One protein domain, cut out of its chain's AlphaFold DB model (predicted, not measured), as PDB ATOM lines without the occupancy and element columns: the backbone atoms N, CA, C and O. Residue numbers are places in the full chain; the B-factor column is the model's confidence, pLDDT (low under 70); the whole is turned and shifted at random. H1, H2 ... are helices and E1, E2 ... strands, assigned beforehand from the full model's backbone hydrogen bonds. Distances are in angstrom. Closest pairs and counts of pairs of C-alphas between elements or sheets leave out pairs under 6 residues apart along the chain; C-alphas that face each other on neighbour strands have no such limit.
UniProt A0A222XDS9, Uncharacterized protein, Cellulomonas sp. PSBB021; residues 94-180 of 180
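AT A GLANCE: This is residues 94 to 180 of the 180 residues of an uncharacterized protein of Cellulomonas sp. PSBB021 (UniProt A0A222XDS9). A small three-stranded antiparallel sheet, E4-E5-E6, and two strand hairpins, E2-E3 and E7-E8, follow one another in a loose arc, with E3 next to E4 and E2 next to E8. E1 lies outside this arc, near the end of E3 and with its centre 19.7 A from the mean of the C-alphas, the farthest of the elements; H1 follows E8, and the tail after it, residues 169 to 180, has no named element and keeps 13 to 24 A from that mean. The printed part has 87 residues, under half in named elements: eight strands, then one helix, mostly strand. It is compact, with a radius of gyration of the C-alphas of 13.9 A, and only just flat, spanning 38 by 37 by 20 A.

HOW THE PARTS SIT: E4, residues 123 to 126, E5, 135 to 139, and E6, 142 to 146, form a meander, each strand the antiparallel neighbour of the one before. N 125 and O 136 are 2.9 A apart, N 137 and O 144 2.8 A. E3, residues 115 to 119, and the edge strand E4 have 6 pairs of C-alphas within 8 A; the closest, those of Leu 115 and Phe 126, are 6.1 A apart. E3 and E2, residues 103 to 108, form a hairpin, with N 107 and O 116 2.8 A apart. E7, residues 156 to 158, and E8, 161 to 163, form another, with N 158 and O 161 2.8 A apart. The closest C-alphas of E2 and E8, Val 106 and Arg 161, are 7.0 A apart. E1, residues 98 to 101, pairs with no named strand. H1, residues 165 to 168, is not on the three-stranded sheet; it is too short for an O i to N i+4 pair, and its one O i to N i+3 pair is out of range.

IN THESE COORDINATES: E1 begins at C-alpha 98 (23.120, -11.995, -33.111). E2 measures 13.8 A, E5 and E6 13.3 A each. H1 ends at C-alpha 168 (8.657, -41.803, -18.745).

THE WHOLE: The C-alphas farthest apart, Gly 97 and Ala 169, are 40.0 A apart. The printed part has no cut, and no link is long. Mean pLDDT of the printed part is 71.0; residues 127 to 133 and 166 to 180 are among those under 70.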
ATOM      1  N   ASP A  94      22.067 -13.948 -26.964       89.12
ATOM      2  CA  ASP A  94      23.027 -13.909 -28.059       89.12
ATOM      3  C   ASP A  94      23.132 -15.296 -28.701       89.12
ATOM      4  O   ASP A  94      23.542 -16.269 -28.067       89.12
ATOM      5  N   VAL A  95      22.743 -15.394 -29.970       86.62
ATOM      6  CA  VAL A  95      22.839 -16.612 -30.772       86.62
ATOM      7  C   VAL A  95      23.909 -16.384 -31.827       86.62
ATOM      8  O   VAL A  95      23.649 -15.853 -32.901       86.62
ATOM      9  N   SER A  96      25.138 -16.809 -31.525       82.94
ATOM     10  CA  SER A  96      26.276 -16.706 -32.454       82.94
ATOM     11  C   SER A  96      26.598 -15.270 -32.908       82.94
ATOM     12  O   SER A  96      26.995 -15.050 -34.053       82.94
ATOM     13  N   GLY A  97      26.476 -14.295 -32.000       83.88
ATOM     14  CA  GLY A  97      26.769 -12.881 -32.250       83.88
ATOM     15  C   GLY A  97      25.561 -12.058 -32.705       83.88
ATOM     16  O   GLY A  97      25.716 -10.864 -32.970       83.88
ATOM     17  N   GLU A  98      24.379 -12.671 -32.811       88.00
ATOM     18  CA  GLU A  98      23.120 -11.995 -33.111       88.00
ATOM     19  C   GLU A  98      22.147 -12.093 -31.930       88.00
ATOM     20  O   GLU A  98      21.815 -13.174 -31.444       88.00
ATOM     21  N   TRP A  99      21.629 -10.945 -31.489       91.19
ATOM     22  CA  TRP A  99      20.644 -10.897 -30.414       91.19
ATOM     23  C   TRP A  99      19.251 -11.276 -30.916       91.19
ATOM     24  O   TRP A  99      18.606 -10.495 -31.613       91.19
ATOM     25  N   ALA A 100      18.716 -12.400 -30.453       91.56
ATOM     26  CA  ALA A 100      17.367 -12.862 -30.775       91.56
ATOM     27  C   ALA A 100      16.457 -12.857 -29.531       91.56
ATOM     28  O   ALA A 100      16.959 -12.905 -28.404       91.56
ATOM     29  N   PRO A 101      15.120 -12.781 -29.682       91.94
ATOM     30  CA  PRO A 101      14.199 -13.073 -28.586       91.94
ATOM     31  C   PRO A 101      14.450 -14.468 -28.008       91.94
ATOM     32  O   PRO A 101      14.763 -15.395 -28.749       91.94
ATOM     33  N   VAL A 102      14.276 -14.635 -26.697       91.38
ATOM     34  CA  VAL A 102      14.360 -15.970 -26.086       91.38
ATOM     35  C   VAL A 102      13.265 -16.869 -26.660       91.38
ATOM     36  O   VAL A 102      12.076 -16.553 -26.569       91.38
ATOM     37  N   ASP A 103      13.675 -18.017 -27.194       89.31
ATOM     38  CA  ASP A 103      12.802 -19.041 -27.758       89.31
ATOM     39  C   ASP A 103      13.222 -20.417 -27.210       89.31
ATOM     40  O   ASP A 103      14.256 -20.963 -27.610       89.31
ATOM     41  N   PRO A 104      12.443 -20.991 -26.272       83.94
ATOM     42  CA  PRO A 104      12.740 -22.280 -25.661       83.94
ATOM     43  C   PRO A 104      12.277 -23.475 -26.515       83.94
ATOM     44  O   PRO A 104      12.240 -24.602 -26.013       83.94
ATOM     45  N   SER A 105      11.849 -23.268 -27.764       83.31
ATOM     46  CA  SER A 105      11.489 -24.366 -28.659       83.31
ATOM     47  C   SER A 105      12.702 -25.239 -28.982       83.31
ATOM     48  O   SER A 105      13.834 -24.765 -29.097       83.31
ATOM     49  N   VAL A 106      12.460 -26.546 -29.095       81.75
ATOM     50  CA  VAL A 106      13.490 -27.503 -29.498       81.75
ATOM     51  C   VAL A 106      13.409 -27.673 -31.002       81.75
ATOM     52  O   VAL A 106      12.353 -28.002 -31.545       81.75
ATOM     53  N   VAL A 107      14.542 -27.472 -31.651       85.19
ATOM     54  CA  VAL A 107      14.725 -27.605 -33.089       85.19
ATOM     55  C   VAL A 107      15.800 -28.645 -33.370       85.19
ATOM     56  O   VAL A 107      16.583 -29.017 -32.495       85.19
ATOM     57  N   THR A 108      15.820 -29.145 -34.597       82.44
ATOM     58  CA  THR A 108      16.898 -30.007 -35.080       82.44
ATOM     59  C   THR A 108      17.824 -29.159 -35.932       82.44
ATOM     60  O   THR A 108      17.359 -28.467 -36.833       82.44
ATOM     61  N   ASP A 109      19.118 -29.208 -35.636       78.81
ATOM     62  CA  ASP A 109      20.141 -28.600 -36.473       78.81
ATOM     63  C   ASP A 109      20.159 -29.294 -37.840       78.81
ATOM     64  O   ASP A 109      20.301 -30.516 -37.920       78.81
ATOM     65  N   GLU A 110      19.970 -28.534 -38.918       78.19
ATOM     66  CA  GLU A 110      19.840 -29.117 -40.257       78.19
ATOM     67  C   GLU A 110      21.156 -29.723 -40.774       78.19
ATOM     68  O   GLU A 110      21.118 -30.640 -41.595       78.19
ATOM     69  N   GLU A 111      22.313 -29.254 -40.290       80.62
ATOM     70  CA  GLU A 111      23.625 -29.760 -40.707       80.62
ATOM     71  C   GLU A 111      24.063 -30.980 -39.892       80.62
ATOM     72  O   GLU A 111      24.524 -31.975 -40.459       80.62
ATOM     73  N   SER A 112      23.949 -30.917 -38.563       77.94
ATOM     74  CA  SER A 112      24.437 -31.969 -37.667       77.94
ATOM     75  C   SER A 112      23.377 -33.009 -37.304       77.94
ATOM     76  O   SER A 112      23.733 -34.105 -36.863       77.94
ATOM     77  N   GLY A 113      22.089 -32.695 -37.485       77.25
ATOM     78  CA  GLY A 113      20.966 -33.519 -37.032       77.25
ATOM     79  C   GLY A 113      20.781 -33.535 -35.511       77.25
ATOM     80  O   GLY A 113      19.949 -34.290 -35.004       77.25
ATOM     81  N   GLU A 114      21.553 -32.738 -34.769       78.25
ATOM     82  CA  GLU A 114      21.493 -32.669 -33.308       78.25
ATOM     83  C   GLU A 114      20.281 -31.854 -32.849       78.25
ATOM     84  O   GLU A 114      19.872 -30.887 -33.492       78.25
ATOM     85  N   LEU A 115      19.710 -32.219 -31.701       79.88
ATOM     86  CA  LEU A 115      18.692 -31.392 -31.060       79.88
ATOM     87  C   LEU A 115      19.349 -30.170 -30.423       79.88
ATOM     88  O   LEU A 115      20.373 -30.288 -29.751       79.88
ATOM     89  N   ARG A 116      18.739 -29.002 -30.612       82.12
ATOM     90  CA  ARG A 116      19.170 -27.726 -30.033       82.12
ATOM     91  C   ARG A 116      17.956 -26.932 -29.575       82.12
ATOM     92  O   ARG A 116      16.835 -27.172 -30.019       82.12
ATOM     93  N   VAL A 117      18.170 -25.987 -28.670       84.56
ATOM     94  CA  VAL A 117      17.149 -24.991 -28.324       84.56
ATOM     95  C   VAL A 117      17.321 -23.791 -29.253       84.56
ATOM     96  O   VAL A 117      18.454 -23.389 -29.500       84.56
ATOM     97  N   ALA A 118      16.224 -23.248 -29.784       86.19
ATOM     98  CA  ALA A 118      16.258 -22.231 -30.839       86.19
ATOM     99  C   ALA A 118      16.971 -20.936 -30.415       86.19
ATOM    100  O   ALA A 118      17.790 -20.400 -31.159       86.19
ATOM    101  N   SER A 119      16.676 -20.419 -29.222       89.69
ATOM    102  CA  SER A 119      17.344 -19.236 -28.667       89.69
ATOM    103  C   SER A 119      17.381 -19.334 -27.140       89.69
ATOM    104  O   SER A 119      16.548 -18.733 -26.452       89.69
ATOM    105  N   PRO A 120      18.307 -20.134 -26.580       84.75
ATOM    106  CA  PRO A 120      18.374 -20.369 -25.151       84.75
ATOM    107  C   PRO A 120      19.166 -19.271 -24.431       84.75
ATOM    108  O   PRO A 120      20.118 -18.709 -24.964       84.75
ATOM    109  N   VAL A 121      18.796 -18.992 -23.181       85.19
ATOM    110  CA  VAL A 121      19.516 -18.037 -22.310       85.19
ATOM    111  C   VAL A 121      20.871 -18.592 -21.862       85.19
ATOM    112  O   VAL A 121      21.828 -17.851 -21.683       85.19
ATOM    113  N   HIS A 122      20.937 -19.909 -21.681       82.94
ATOM    114  CA  HIS A 122      22.135 -20.662 -21.328       82.94
ATOM    115  C   HIS A 122      22.348 -21.729 -22.389       82.94
ATOM    116  O   HIS A 122      21.372 -22.332 -22.829       82.94
ATOM    117  N   ALA A 123      23.587 -21.979 -22.806       75.69
ATOM    118  CA  ALA A 123      23.839 -22.985 -23.828       75.69
ATOM    119  C   ALA A 123      23.383 -24.364 -23.323       75.69
ATOM    120  O   ALA A 123      23.770 -24.794 -22.236       75.69
ATOM    121  N   ILE A 124      22.524 -25.032 -24.098       75.25
ATOM    122  CA  ILE A 124      22.018 -26.376 -23.808       75.25
ATOM    123  C   ILE A 124      22.464 -27.289 -24.944       75.25
ATOM    124  O   ILE A 124      22.057 -27.096 -26.090       75.25
ATOM    125  N   THR A 125      23.245 -28.306 -24.603       73.31
ATOM    126  CA  THR A 125      23.692 -29.345 -25.531       73.31
ATOM    127  C   THR A 125      23.048 -30.667 -25.142       73.31
ATOM    128  O   THR A 125      23.163 -31.111 -23.998       73.31
ATOM    129  N   PHE A 126      22.371 -31.300 -26.098       72.44
ATOM    130  CA  PHE A 126      21.836 -32.651 -25.951       72.44
ATOM    131  C   PHE A 126      22.832 -33.658 -26.525       72.44
ATOM    132  O   PHE A 126      23.351 -33.438 -27.616       72.44
ATOM    133  N   ASP A 127      23.068 -34.750 -25.798       69.38
ATOM    134  CA  ASP A 127      23.974 -35.847 -26.164       69.38
ATOM    135  C   ASP A 127      25.351 -35.369 -26.680       69.38
ATOM    136  O   ASP A 127      25.731 -35.625 -27.828       69.38
ATOM    137  N   PRO A 128      26.102 -34.594 -25.872       63.56
ATOM    138  CA  PRO A 128      27.403 -34.090 -26.277       63.56
ATOM    139  C   PRO A 128      28.363 -35.237 -26.643       63.56
ATOM    140  O   PRO A 128      28.606 -36.167 -25.874       63.56
ATOM    141  N   LYS A 129      28.972 -35.133 -27.832       63.97
ATOM    142  CA  LYS A 129      29.877 -36.146 -28.416       63.97
ATOM    143  C   LYS A 129      31.123 -36.460 -27.580       63.97
ATOM    144  O   LYS A 129      31.793 -37.458 -27.839       63.97
ATOM    145  N   ASP A 130      31.468 -35.601 -26.629       65.31
ATOM    146  CA  ASP A 130      32.602 -35.782 -25.724       65.31
ATOM    147  C   ASP A 130      32.296 -36.724 -24.545       65.31
ATOM    148  O   ASP A 130      33.202 -37.061 -23.780       65.31
ATOM    149  N   GLY A 131      31.044 -37.181 -24.412       62.97
ATOM    150  CA  GLY A 131      30.608 -38.087 -23.355       62.97
ATOM    151  C   GLY A 131      30.505 -37.428 -21.978       62.97
ATOM    152  O   GLY A 131      30.495 -38.134 -20.972       62.97
ATOM    153  N   SER A 132      30.442 -36.093 -21.910       59.94
ATOM    154  CA  SER A 132      30.329 -35.319 -20.659       59.94
ATOM    155  C   SER A 132      28.979 -35.465 -19.936       59.94
ATOM    156  O   SER A 132      28.819 -34.999 -18.801       59.94
ATOM    157  N   GLY A 133      28.014 -36.138 -20.562       67.56
ATOM    158  CA  GLY A 133      26.694 -36.445 -20.028       67.56
ATOM    159  C   GLY A 133      25.676 -36.592 -21.155       67.56
ATOM    160  O   GLY A 133      26.022 -36.563 -22.328       67.56
ATOM    161  N   PHE A 134      24.409 -36.731 -20.789       71.50
ATOM    162  CA  PHE A 134      23.268 -36.783 -21.700       71.50
ATOM    163  C   PHE A 134      22.701 -35.390 -22.024       71.50
ATOM    164  O   PHE A 134      22.255 -35.138 -23.140       71.50
ATOM    165  N   VAL A 135      22.728 -34.465 -21.064       74.88
ATOM    166  CA  VAL A 135      22.437 -33.041 -21.295       74.88
ATOM    167  C   VAL A 135      23.492 -32.227 -20.573       74.88
ATOM    168  O   VAL A 135      23.733 -32.475 -19.395       74.88
ATOM    169  N   ALA A 136      24.082 -31.250 -21.249       74.88
ATOM    170  CA  ALA A 136      24.954 -30.257 -20.642       74.88
ATOM    171  C   ALA A 136      24.295 -28.877 -20.736       74.88
ATOM    172  O   ALA A 136      23.818 -28.485 -21.801       74.88
ATOM    173  N   ILE A 137      24.249 -28.163 -19.614       77.50
ATOM    174  CA  ILE A 137      23.810 -26.770 -19.533       77.50
ATOM    175  C   ILE A 137      24.999 -25.953 -19.050       77.50
ATOM    176  O   ILE A 137      25.472 -26.163 -17.932       77.50
ATOM    177  N   GLU A 138      25.477 -25.033 -19.879       75.94
ATOM    178  CA  GLU A 138      26.601 -24.163 -19.541       75.94
ATOM    179  C   GLU A 138      26.113 -22.791 -19.078       75.94
ATOM    180  O   GLU A 138      25.239 -22.168 -19.687       75.94
ATOM    181  N   SER A 139      26.704 -22.316 -17.987       74.62
ATOM    182  CA  SER A 139      26.522 -20.970 -17.457       74.62
ATOM    183  C   SER A 139      27.870 -20.394 -17.028       74.62
ATOM    184  O   SER A 139      28.831 -21.140 -16.828       74.62
ATOM    185  N   ASP A 140      27.926 -19.082 -16.805       71.31
ATOM    186  CA  ASP A 140      29.128 -18.403 -16.301       71.31
ATOM    187  C   ASP A 140      29.583 -18.933 -14.926       71.31
ATOM    188  O   ASP A 140      30.755 -18.832 -14.565       71.31
ATOM    189  N   GLU A 141      28.661 -19.519 -14.156       71.06
ATOM    190  CA  GLU A 141      28.916 -20.080 -12.823       71.06
ATOM    191  C   GLU A 141      29.366 -21.552 -12.864       71.06
ATOM    192  O   GLU A 141      29.738 -22.120 -11.834       71.06
ATOM    193  N   GLY A 142      29.361 -22.174 -14.047       68.25
ATOM    194  CA  GLY A 142      29.757 -23.561 -14.264       68.25
ATOM    195  C   GLY A 142      28.791 -24.337 -15.159       68.25
ATOM    196  O   GLY A 142      27.749 -23.836 -15.587       68.25
ATOM    197  N   ALA A 143      29.152 -25.592 -15.432       70.88
ATOM    198  CA  ALA A 143      28.350 -26.505 -16.236       70.88
ATOM    199  C   ALA A 143      27.575 -27.491 -15.351       70.88
ATOM    200  O   ALA A 143      28.129 -28.104 -14.435       70.88
ATOM    201  N   ILE A 144      26.293 -27.678 -15.653       71.88
ATOM    202  CA  ILE A 144      25.476 -28.758 -15.101       71.88
ATOM    203  C   ILE A 144      25.369 -29.826 -16.177       71.88
ATOM    204  O   ILE A 144      24.777 -29.579 -17.225       71.88
ATOM    205  N   SER A 145      25.900 -31.020 -15.910       71.44
ATOM    206  CA  SER A 145      25.634 -32.184 -16.746       71.44
ATOM    207  C   SER A 145      24.659 -33.139 -16.066       71.44
ATOM    208  O   SER A 145      24.744 -33.434 -14.871       71.44
ATOM    209  N   LEU A 146      23.687 -33.607 -16.839       72.25
ATOM    210  CA  LEU A 146      22.803 -34.695 -16.468       72.25
ATOM    211  C   LEU A 146      23.295 -35.947 -17.172       72.25
ATOM    212  O   LEU A 146      23.377 -35.960 -18.394       72.25
ATOM    213  N   ASP A 147      23.592 -36.991 -16.412       70.56
ATOM    214  CA  ASP A 147      23.992 -38.295 -16.934       70.56
ATOM    215  C   ASP A 147      22.867 -39.304 -16.685       70.56
ATOM    216  O   ASP A 147      22.164 -39.234 -15.669       70.56
ATOM    217  N   VAL A 148      22.685 -40.235 -17.615       66.19
ATOM    218  CA  VAL A 148      21.669 -41.276 -17.528       66.19
ATOM    219  C   VAL A 148      22.330 -42.635 -17.768       66.19
ATOM    220  O   VAL A 148      22.816 -42.895 -18.864       66.19
ATOM    221  N   PRO A 149      22.332 -43.549 -16.777       65.19
ATOM    222  CA  PRO A 149      23.104 -44.794 -16.838       65.19
ATOM    223  C   PRO A 149      22.441 -45.891 -17.693       65.19
ATOM    224  O   PRO A 149      22.678 -47.080 -17.469       65.19
ATOM    225  N   VAL A 150      21.568 -45.519 -18.627       65.00
ATOM    226  CA  VAL A 150      20.837 -46.431 -19.509       65.00
ATOM    227  C   VAL A 150      20.820 -45.869 -20.926       65.00
ATOM    228  O   VAL A 150      20.759 -44.657 -21.105       65.00
ATOM    229  N   ASP A 151      20.854 -46.749 -21.928       68.94
ATOM    230  CA  ASP A 151      20.638 -46.350 -23.320       68.94
ATOM    231  C   ASP A 151      19.183 -45.892 -23.486       68.94
ATOM    232  O   ASP A 151      18.237 -46.648 -23.242       68.94
ATOM    233  N   LEU A 152      19.022 -44.624 -23.844       67.31
ATOM    234  CA  LEU A 152      17.734 -43.951 -23.925       67.31
ATOM    235  C   LEU A 152      17.019 -44.180 -25.258       67.31
ATOM    236  O   LEU A 152      15.812 -43.944 -25.349       67.31
ATOM    237  N   GLY A 153      17.738 -44.652 -26.279       69.50
ATOM    238  CA  GLY A 153      17.234 -44.708 -27.643       69.50
ATOM    239  C   GLY A 153      16.911 -43.324 -28.223       69.50
ATOM    240  O   GLY A 153      17.268 -42.277 -27.681       69.50
ATOM    241  N   ALA A 154      16.228 -43.316 -29.370       71.62
ATOM    242  CA  ALA A 154      15.911 -42.079 -30.076       71.62
ATOM    243  C   ALA A 154      14.790 -41.283 -29.369       71.62
ATOM    244  O   ALA A 154      13.727 -41.852 -29.091       71.62
ATOM    245  N   PRO A 155      14.973 -39.971 -29.130       74.44
ATOM    246  CA  PRO A 155      13.917 -39.119 -28.598       74.44
ATOM    247  C   PRO A 155      12.776 -38.888 -29.583       74.44
ATOM    248  O   PRO A 155      12.933 -38.974 -30.801       74.44
ATOM    249  N   ARG A 156      11.641 -38.442 -29.042       76.31
ATOM    250  CA  ARG A 156      10.595 -37.747 -29.798       76.31
ATOM    251  C   ARG A 156      10.466 -36.306 -29.319       76.31
ATOM    252  O   ARG A 156      10.438 -36.050 -28.118       76.31
ATOM    253  N   VAL A 157      10.331 -35.367 -30.251       75.75
ATOM    254  CA  VAL A 157      10.067 -33.954 -29.939       75.75
ATOM    255  C   VAL A 157       8.556 -33.717 -29.905       75.75
ATOM    256  O   VAL A 157       7.831 -34.112 -30.817       75.75
ATOM    257  N   SER A 158       8.067 -33.079 -28.841       68.56
ATOM    258  CA  SER A 158       6.666 -32.688 -28.660       68.56
ATOM    259  C   SER A 158       6.589 -31.234 -28.188       68.56
ATOM    260  O   SER A 158       6.677 -30.935 -26.994       68.56
ATOM    261  N   GLY A 159       6.458 -30.305 -29.139       70.25
ATOM    262  CA  GLY A 159       6.521 -28.867 -28.860       70.25
ATOM    263  C   GLY A 159       7.890 -28.473 -28.300       70.25
ATOM    264  O   GLY A 159       8.910 -28.730 -28.927       70.25
ATOM    265  N   SER A 160       7.919 -27.896 -27.097       67.88
ATOM    266  CA  SER A 160       9.147 -27.525 -26.376       67.88
ATOM    267  C   SER A 160       9.698 -28.644 -25.479       67.88
ATOM    268  O   SER A 160      10.454 -28.376 -24.547       67.88
ATOM    269  N   ARG A 161       9.251 -29.892 -25.668       67.50
ATOM    270  CA  ARG A 161       9.681 -31.044 -24.866       67.50
ATOM    271  C   ARG A 161      10.391 -32.062 -25.736       67.50
ATOM    272  O   ARG A 161       9.888 -32.424 -26.797       67.50
ATOM    273  N   VAL A 162      11.501 -32.584 -25.229       71.44
ATOM    274  CA  VAL A 162      12.123 -33.802 -25.749       71.44
ATOM    275  C   VAL A 162      11.745 -34.949 -24.824       71.44
ATOM    276  O   VAL A 162      11.897 -34.840 -23.608       71.44
ATOM    277  N   VAL A 163      11.178 -36.013 -25.388       74.31
ATOM    278  CA  VAL A 163      10.614 -37.137 -24.640       74.31
ATOM    279  C   VAL A 163      11.323 -38.423 -25.035       74.31
ATOM    280  O   VAL A 163      11.403 -38.757 -26.217       74.31
ATOM    281  N   TRP A 164      11.772 -39.166 -24.027       72.69
ATOM    282  CA  TRP A 164      12.282 -40.525 -24.162       72.69
ATOM    283  C   TRP A 164      11.345 -41.479 -23.427       72.69
ATOM    284  O   TRP A 164      11.169 -41.361 -22.215       72.69
ATOM    285  N   ASP A 165      10.772 -42.444 -24.148       73.25
ATOM    286  CA  ASP A 165       9.787 -43.386 -23.591       73.25
ATOM    287  C   ASP A 165      10.347 -44.199 -22.413       73.25
ATOM    288  O   ASP A 165       9.609 -44.579 -21.507       73.25
ATOM    289  N   VAL A 166      11.661 -44.450 -22.400       67.56
ATOM    290  CA  VAL A 166      12.326 -45.197 -21.322       67.56
ATOM    291  C   VAL A 166      12.335 -44.416 -19.998       67.56
ATOM    292  O   VAL A 166      12.215 -45.020 -18.930       67.56
ATOM    293  N   LEU A 167      12.431 -43.080 -20.060       64.88
ATOM    294  CA  LEU A 167      12.463 -42.206 -18.882       64.88
ATOM    295  C   LEU A 167      11.073 -41.871 -18.358       64.88
ATOM    296  O   LEU A 167      10.920 -41.630 -17.167       64.88
ATOM    297  N   ASP A 168      10.046 -41.933 -19.203       60.78
ATOM    298  CA  ASP A 168       8.657 -41.803 -18.745       60.78
ATOM    299  C   ASP A 168       8.279 -42.938 -17.763       60.78
ATOM    300  O   ASP A 168       7.385 -42.804 -16.929       60.78
ATOM    301  N   ALA A 169       9.021 -44.054 -17.808       52.50
ATOM    302  CA  ALA A 169       8.872 -45.194 -16.909       52.50
ATOM    303  C   ALA A 169       9.844 -45.206 -15.706       52.50
ATOM    304  O   ALA A 169       9.680 -46.054 -14.825       52.50
ATOM    305  N   THR A 170      10.858 -44.328 -15.643       48.59
ATOM    306  CA  THR A 170      11.920 -44.399 -14.617       48.59
ATOM    307  C   THR A 170      12.338 -43.040 -14.041       48.59
ATOM    308  O   THR A 170      12.561 -42.067 -14.747       48.59
ATOM    309  N   GLU A 171      12.476 -42.979 -12.711       45.62
ATOM    310  CA  GLU A 171      12.879 -41.781 -11.963       45.62
ATOM    311  C   GLU A 171      14.350 -41.407 -12.255       45.62
ATOM    312  O   GLU A 171      15.275 -42.150 -11.913       45.62
ATOM    313  N   VAL A 172      14.581 -40.254 -12.893       49.06
ATOM    314  CA  VAL A 172      15.924 -39.753 -13.244       49.06
ATOM    315  C   VAL A 172      16.592 -39.098 -12.030       49.06
ATOM    316  O   VAL A 172      15.996 -38.247 -11.370       49.06
ATOM    317  N   ARG A 173      17.858 -39.446 -11.746       46.41
ATOM    318  CA  ARG A 173      18.663 -38.811 -10.685       46.41
ATOM    319  C   ARG A 173      19.604 -37.760 -11.270       46.41
ATOM    320  O   ARG A 173      20.485 -38.090 -12.052       46.41
ATOM    321  N   VAL A 174      19.461 -36.513 -10.829       39.38
ATOM    322  CA  VAL A 174      20.371 -35.409 -11.175       39.38
ATOM    323  C   VAL A 174      21.614 -35.464 -10.278       39.38
ATOM    324  O   VAL A 174      21.483 -35.506  -9.053       39.38
ATOM    325  N   LYS A 175      22.820 -35.442 -10.861       41.62
ATOM    326  CA  LYS A 175      24.086 -35.302 -10.125       41.62
ATOM    327  C   LYS A 175      24.675 -33.922 -10.401       41.62
ATOM    328  O   LYS A 175      25.129 -33.654 -11.501       41.62
ATOM    329  N   LEU A 176      24.692 -33.057  -9.391       38.34
ATOM    330  CA  LEU A 176      25.394 -31.777  -9.474       38.34
ATOM    331  C   LEU A 176      26.901 -32.036  -9.339       38.34
ATOM    332  O   LEU A 176      27.354 -32.536  -8.305       38.34
ATOM    333  N   ALA A 177      27.679 -31.722 -10.372       43.97
ATOM    334  CA  ALA A 177      29.133 -31.694 -10.279       43.97
ATOM    335  C   ALA A 177      29.556 -30.371  -9.620       43.97
ATOM    336  O   ALA A 177      29.715 -29.353 -10.280       43.97
ATOM    337  N   GLY A 178      29.680 -30.362  -8.292       30.77
ATOM    338  CA  GLY A 178      30.265 -29.230  -7.575       30.77
ATOM    339  C   GLY A 178      31.784 -29.209  -7.755       30.77
ATOM    340  O   GLY A 178      32.446 -30.199  -7.434       30.77
ATOM    341  N   HIS A 179      32.333 -28.094  -8.241       34.91
ATOM    342  CA  HIS A 179      33.766 -27.815  -8.157       34.91
ATOM    343  C   HIS A 179      34.165 -27.652  -6.681       34.91
ATOM    344  O   HIS A 179      33.585 -26.834  -5.965       34.91
ATOM    345  N   GLY A 180      35.113 -28.479  -6.233       32.69
ATOM    346  CA  GLY A 180      35.799 -28.358  -4.943       32.69
ATOM    347  C   GLY A 180      37.115 -27.607  -5.060       32.69
ATOM    348  O   GLY A 180      37.637 -27.510  -6.194       32.69
TER     349      GLY A 180